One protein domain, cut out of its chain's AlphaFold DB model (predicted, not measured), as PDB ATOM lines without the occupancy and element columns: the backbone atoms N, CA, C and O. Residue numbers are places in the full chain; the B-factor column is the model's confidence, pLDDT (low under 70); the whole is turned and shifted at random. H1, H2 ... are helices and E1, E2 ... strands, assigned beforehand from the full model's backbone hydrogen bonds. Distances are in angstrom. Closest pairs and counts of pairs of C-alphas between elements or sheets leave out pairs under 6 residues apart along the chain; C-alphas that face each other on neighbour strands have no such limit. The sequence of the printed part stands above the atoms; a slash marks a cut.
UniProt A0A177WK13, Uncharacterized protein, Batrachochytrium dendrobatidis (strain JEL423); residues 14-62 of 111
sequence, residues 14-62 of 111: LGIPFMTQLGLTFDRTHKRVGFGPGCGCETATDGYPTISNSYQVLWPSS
ATOM      1  N   LEU A  14     354.608 320.318 416.308       74.50
ATOM      2  CA  LEU A  14     354.048 320.359 414.960       74.50
ATOM      3  C   LEU A  14     352.828 321.285 414.959       74.50
ATOM      4  O   LEU A  14     351.760 320.930 415.453       74.50
ATOM      5  N   GLY A  15     353.020 322.499 414.443       71.81
ATOM      6  CA  GLY A  15     351.990 323.535 414.417       71.81
ATOM      7  C   GLY A  15     350.901 323.317 413.364       71.81
ATOM      8  O   GLY A  15     350.891 322.342 412.614       71.81
ATOM      9  N   ILE A  16     350.002 324.298 413.273       75.00
ATOM     10  CA  ILE A  16     348.837 324.306 412.372       75.00
ATOM     11  C   ILE A  16     349.176 323.923 410.919       75.00
ATOM     12  O   ILE A  16     348.441 323.106 410.375       75.00
ATOM     13  N   PRO A  17     350.276 324.394 410.291       70.81
ATOM     14  CA  PRO A  17     350.593 324.015 408.911       70.81
ATOM     15  C   PRO A  17     350.749 322.502 408.705       70.81
ATOM     16  O   PRO A  17     350.324 321.973 407.685       70.81
ATOM     17  N   PHE A  18     351.302 321.784 409.690       71.19
ATOM     18  CA  PHE A  18     351.404 320.322 409.644       71.19
ATOM     19  C   PHE A  18     350.031 319.655 409.767       71.19
ATOM     20  O   PHE A  18     349.772 318.652 409.109       71.19
ATOM     21  N   MET A  19     349.153 320.224 410.593       72.94
ATOM     22  CA  MET A  19     347.807 319.709 410.857       72.94
ATOM     23  C   MET A  19     346.833 319.975 409.700       72.94
ATOM     24  O   MET A  19     345.861 319.242 409.552       72.94
ATOM     25  N   THR A  20     347.064 321.016 408.894       75.50
ATOM     26  CA  THR A  20     346.211 321.364 407.746       75.50
ATOM     27  C   THR A  20     346.678 320.726 406.444       75.50
ATOM     28  O   THR A  20     345.849 320.425 405.591       75.50
ATOM     29  N   GLN A  21     347.984 320.510 406.278       73.44
ATOM     30  CA  GLN A  21     348.537 319.916 405.059       73.44
ATOM     31  C   GLN A  21     348.529 318.384 405.094       73.44
ATOM     32  O   GLN A  21     348.413 317.755 404.045       73.44
ATOM     33  N   LEU A  22     348.635 317.765 406.272       77.06
ATOM     34  CA  LEU A  22     348.656 316.309 406.406       77.06
ATOM     35  C   LEU A  22     347.354 315.782 407.003       77.06
ATOM     36  O   LEU A  22     346.801 316.341 407.948       77.06
ATOM     37  N   GLY A  23     346.912 314.636 406.496       82.00
ATOM     38  CA  GLY A  23     345.944 313.801 407.184       82.00
ATOM     39  C   GLY A  23     346.607 313.165 408.403       82.00
ATOM     40  O   GLY A  23     347.597 312.441 408.269       82.00
ATOM     41  N   LEU A  24     346.066 313.421 409.592       84.25
ATOM     42  CA  LEU A  24     346.590 312.890 410.849       84.25
ATOM     43  C   LEU A  24     345.604 311.909 411.468       84.25
ATOM     44  O   LEU A  24     344.422 312.204 411.629       84.25
ATOM     45  N   THR A  25     346.102 310.734 411.841       87.69
ATOM     46  CA  THR A  25     345.312 309.713 412.535       87.69
ATOM     47  C   THR A  25     345.905 309.450 413.909       87.69
ATOM     48  O   THR A  25     347.015 308.935 414.019       87.69
ATOM     49  N   PHE A  26     345.149 309.764 414.961       90.38
ATOM     50  CA  PHE A  26     345.538 309.494 416.345       90.38
ATOM     51  C   PHE A  26     344.920 308.181 416.821       90.38
ATOM     52  O   PHE A  26     343.782 308.134 417.287       90.38
ATOM     53  N   ASP A  27     345.682 307.097 416.730       92.44
ATOM     54  CA  ASP A  27     345.265 305.798 417.239       92.44
ATOM     55  C   ASP A  27     345.708 305.656 418.697       92.44
ATOM     56  O   ASP A  27     346.812 305.204 419.018       92.44
ATOM     57  N   ARG A  28     344.812 306.083 419.591       94.25
ATOM     58  CA  ARG A  28     345.026 306.042 421.043       94.25
ATOM     59  C   ARG A  28     345.157 304.613 421.569       94.25
ATOM     60  O   ARG A  28     345.941 304.391 422.488       94.25
ATOM     61  N   THR A  29     344.430 303.661 420.985       95.62
ATOM     62  CA  THR A  29     344.427 302.252 421.409       95.62
ATOM     63  C   THR A  29     345.800 301.619 421.222       95.62
ATOM     64  O   THR A  29     346.288 300.926 422.111       95.62
ATOM     65  N   HIS A  30     346.458 301.909 420.099       93.50
ATOM     66  CA  HIS A  30     347.780 301.370 419.778       93.50
ATOM     67  C   HIS A  30     348.918 302.375 420.014       93.50
ATOM     68  O   HIS A  30     350.045 302.116 419.600       93.50
ATOM     69  N   LYS A  31     348.630 303.513 420.667       90.62
ATOM     70  CA  LYS A  31     349.587 304.585 420.998       90.62
ATOM     71  C   LYS A  31     350.439 305.023 419.797       90.62
ATOM     72  O   LYS A  31     351.653 305.176 419.914       90.62
ATOM     73  N   ARG A  32     349.808 305.204 418.636       87.31
ATOM     74  CA  ARG A  32     350.488 305.564 417.381       87.31
ATOM     75  C   ARG A  32     349.821 306.746 416.693       87.31
ATOM     76  O   ARG A  32     348.616 306.960 416.829       87.31
ATOM     77  N   VAL A  33     350.620 307.483 415.931       86.00
ATOM     78  CA  VAL A  33     350.163 308.592 415.089       86.00
ATOM     79  C   VAL A  33     350.505 308.264 413.643       86.00
ATOM     80  O   VAL A  33     351.659 307.987 413.324       86.00
ATOM     81  N   GLY A  34     349.487 308.234 412.789       85.25
ATOM     82  CA  GLY A  34     349.631 308.056 411.349       85.25
ATOM     83  C   GLY A  34     349.653 309.401 410.632       85.25
ATOM     84  O   GLY A  34     348.887 310.297 410.989       85.25
ATOM     85  N   PHE A  35     350.499 309.504 409.609       82.00
ATOM     86  CA  PHE A  35     350.597 310.655 408.716       82.00
ATOM     87  C   PHE A  35     350.236 310.213 407.300       82.00
ATOM     88  O   PHE A  35     350.696 309.169 406.838       82.00
ATOM     89  N   GLY A  36     349.434 311.012 406.612       78.50
ATOM     90  CA  GLY A  36     349.079 310.804 405.218       78.50
ATOM     91  C   GLY A  36     348.890 312.129 404.484       78.50
ATOM     92  O   GLY A  36     348.926 313.192 405.109       78.50
ATOM     93  N   PRO A  37     348.693 312.084 403.159       75.31
ATOM     94  CA  PRO A  37     348.287 313.259 402.397       75.31
ATOM     95  C   PRO A  37     346.974 313.834 402.962       75.31
ATOM     96  O   PRO A  37     346.052 313.081 403.276       75.31
ATOM     97  N   GLY A  38     346.923 315.155 403.166       72.94
ATOM     98  CA  GLY A  38     345.700 315.888 403.514       72.94
ATOM     99  C   GLY A  38     344.768 316.103 402.312       72.94
ATOM    100  O   GLY A  38     344.881 315.441 401.289       72.94
ATOM    101  N   CYS A  39     343.818 317.032 402.414       67.50
ATOM    102  CA  CYS A  39     343.048 317.468 401.240       67.50
ATOM    103  C   CYS A  39     343.815 318.564 400.481       67.50
ATOM    104  O   CYS A  39     344.434 319.423 401.109       67.50
ATOM    105  N   GLY A  40     343.740 318.569 399.146       61.78
ATOM    106  CA  GLY A  40     344.408 319.569 398.298       61.78
ATOM    107  C   GLY A  40     345.849 319.214 397.920       61.78
ATOM    108  O   GLY A  40     346.599 320.078 397.455       61.78
ATOM    109  N   CYS A  41     346.232 317.947 398.104       58.62
ATOM    110  CA  CYS A  41     347.564 317.440 397.780       58.62
ATOM    111  C   CYS A  41     347.900 317.377 396.314       58.62
ATOM    112  O   CYS A  41     349.073 317.423 395.954       58.62
ATOM    113  N   GLU A  42     346.885 317.299 395.475       61.47
ATOM    114  CA  GLU A  42     347.063 317.234 394.039       61.47
ATOM    115  C   GLU A  42     347.476 318.601 393.468       61.47
ATOM    116  O   GLU A  42     348.042 318.669 392.381       61.47
ATOM    117  N   THR A  43     347.208 319.687 394.207       56.41
ATOM    118  CA  THR A  43     347.319 321.080 393.736       56.41
ATOM    119  C   THR A  43     348.470 321.887 394.345       56.41
ATOM    120  O   THR A  43     348.658 323.042 393.968       56.41
ATOM    121  N   ALA A  44     349.240 321.329 395.283       60.94
ATOM    122  CA  ALA A  44     350.315 322.061 395.955       60.94
ATOM    123  C   ALA A  44     351.563 322.197 395.059       60.94
ATOM    124  O   ALA A  44     352.273 321.221 394.817       60.94
ATOM    125  N   THR A  45     351.858 323.421 394.610       54.50
ATOM    126  CA  THR A  45     352.995 323.762 393.730       54.50
ATOM    127  C   THR A  45     354.362 323.444 394.349       54.50
ATOM    128  O   THR A  45     355.313 323.129 393.635       54.50
ATOM    129  N   ASP A  46     354.445 323.481 395.680       59.06
ATOM    130  CA  ASP A  46     355.702 323.423 396.436       59.06
ATOM    131  C   ASP A  46     355.990 322.007 396.985       59.06
ATOM    132  O   ASP A  46     357.020 321.769 397.623       59.06
ATOM    133  N   GLY A  47     355.081 321.055 396.733       56.69
ATOM    134  CA  GLY A  47     355.119 319.701 397.281       56.69
ATOM    135  C   GLY A  47     354.770 319.616 398.775       56.69
ATOM    136  O   GLY A  47     354.374 320.589 399.413       56.69
ATOM    137  N   TYR A  48     354.895 318.411 399.337       58.88
ATOM    138  CA  TYR A  48     354.631 318.124 400.753       58.88
ATOM    139  C   TYR A  48     355.908 318.159 401.596       58.88
ATOM    140  O   TYR A  48     356.992 317.884 401.067       58.88
ATOM    141  N   PRO A  49     355.811 318.403 402.922       58.06
ATOM    142  CA  PRO A  49     356.901 318.075 403.827       58.06
ATOM    143  C   PRO A  49     357.316 316.619 403.602       58.06
ATOM    144  O   PRO A  49     356.534 315.683 403.768       58.06
ATOM    145  N   THR A  50     358.565 316.443 403.186       59.34
ATOM    146  CA  THR A  50     359.163 315.126 403.018       59.34
ATOM    147  C   THR A  50     359.365 314.507 404.392       59.34
ATOM    148  O   THR A  50     360.178 314.984 405.184       59.34
ATOM    149  N   ILE A  51     358.628 313.434 404.669       61.56
ATOM    150  CA  ILE A  51     358.849 312.623 405.861       61.56
ATOM    151  C   ILE A  51     359.903 311.582 405.497       61.56
ATOM    152  O   ILE A  51     359.648 310.678 404.701       61.56
ATOM    153  N   SER A  52     361.093 311.716 406.076       60.34
ATOM    154  CA  SER A  52     362.177 310.751 405.921       60.34
ATOM    155  C   SER A  52     362.678 310.269 407.273       60.34
ATOM    156  O   SER A  52     362.752 311.045 408.225       60.34
ATOM    157  N   ASN A  53     363.066 308.999 407.363       61.94
ATOM    158  CA  ASN A  53     363.775 308.506 408.544       61.94
ATOM    159  C   ASN A  53     365.237 309.014 408.576       61.94
ATOM    160  O   ASN A  53     365.692 309.711 407.667       61.94
ATOM    161  N   SER A  54     365.996 308.639 409.611       59.69
ATOM    162  CA  SER A  54     367.429 308.970 409.744       59.69
ATOM    163  C   SER A  54     368.297 308.467 408.584       59.69
ATOM    164  O   SER A  54     369.383 308.994 408.360       59.69
ATOM    165  N   TYR A  55     367.808 307.484 407.827       60.72
ATOM    166  CA  TYR A  55     368.442 306.928 406.634       60.72
ATOM    167  C   TYR A  55     367.969 307.591 405.331       60.72
ATOM    168  O   TYR A  55     368.233 307.062 404.257       60.72
ATOM    169  N   GLN A  56     367.263 308.727 405.404       59.78
ATOM    170  CA  GLN A  56     366.729 309.466 404.250       59.78
ATOM    171  C   GLN A  56     365.716 308.669 403.402       59.78
ATOM    172  O   GLN A  56     365.450 309.019 402.254       59.78
ATOM    173  N   VAL A  57     365.104 307.615 403.956       52.38
ATOM    174  CA  VAL A  57     364.060 306.857 403.252       52.38
ATOM    175  C   VAL A  57     362.778 307.681 403.229       52.38
ATOM    176  O   VAL A  57     362.185 307.920 404.282       52.38
ATOM    177  N   LEU A  58     362.371 308.097 402.029       58.50
ATOM    178  CA  LEU A  58     361.148 308.850 401.759       58.50
ATOM    179  C   LEU A  58     359.914 307.990 402.069       58.50
ATOM    180  O   LEU A  58     359.788 306.879 401.551       58.50
ATOM    181  N   TRP A  59     358.997 308.490 402.896       49.66
ATOM    182  CA  TRP A  59     357.662 307.908 403.020       49.66
ATOM    183  C   TRP A  59     356.727 308.466 401.929       49.66
ATOM    184  O   TRP A  59     356.729 309.675 401.703       49.66
ATOM    185  N   PRO A  60     355.899 307.623 401.283       54.81
ATOM    186  CA  PRO A  60     355.818 306.180 401.470       54.81
ATOM    187  C   PRO A  60     356.965 305.475 400.739       54.81
ATOM    188  O   PRO A  60     357.310 305.826 399.611       54.81
ATOM    189  N   SER A  61     357.526 304.436 401.361       52.62
ATOM    190  CA  SER A  61     358.387 303.504 400.633       52.62
ATOM    191  C   SER A  61     357.574 302.941 399.468       52.62
ATOM    192  O   SER A  61     356.510 302.358 399.677       52.62
ATOM    193  N   SER A  62     358.061 303.109 398.241       53.75
ATOM    194  CA  SER A  62     357.429 302.617 397.010       53.75
ATOM    195  C   SER A  62     357.329 301.087 396.934       53.75
ATOM    196  O   SER A  62     356.804 300.548 395.961       53.75
TER     197      SER A  62
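AT A GLANCE: This is residues 14 to 62 of the 111 residues of an uncharacterized protein of Batrachochytrium dendrobatidis (strain JEL423) (UniProt A0A177WK13). With little regular structure, this is a narrow two-stranded hairpin, E1 and E2, whose turn end, residues 27 to 32, sticks out; at its other end lie the short helix H1 and the beginning of a long loop, residues 38 to 62. The printed part has 49 residues, 18 of them in named elements, in the order H1, E1, E2: a mixed class with one antiparallel sheet, E1 - E2. It is only just loose, close to compact, with a radius of gyration of the C-alphas of 12.0 A and spans of 36 by 26 by 20 A.

IN THESE COORDINATES: Find C-alpha 22 at (348.656, 316.309, 406.406); from there E1, residues 22 to 27, runs 15.5 A. E2, residues 32 to 37, runs 17.0 A to C-alpha 37 at (348.287, 313.259, 402.397). H1, residues 16 to 21, spans 8.5 A.

HOW THE PARTS SIT: Look across the hairpin E1 and E2, antiparallel at 157 degrees: N 25 and O 34 are 2.9 A apart, within hydrogen-bond range. The closest C-alphas of H1 and E2, those of Gln 21 and Pro 37, are 7.2 A apart. In H1 every O i to N i+4 pair is within hydrogen-bond range.

THE WHOLE: The C-alphas farthest apart, those of Thr 29 and Thr 45, are 36.1 A apart. The printed part has no cut, and both links are tight. Residues 39 to 62 have pLDDT under 70.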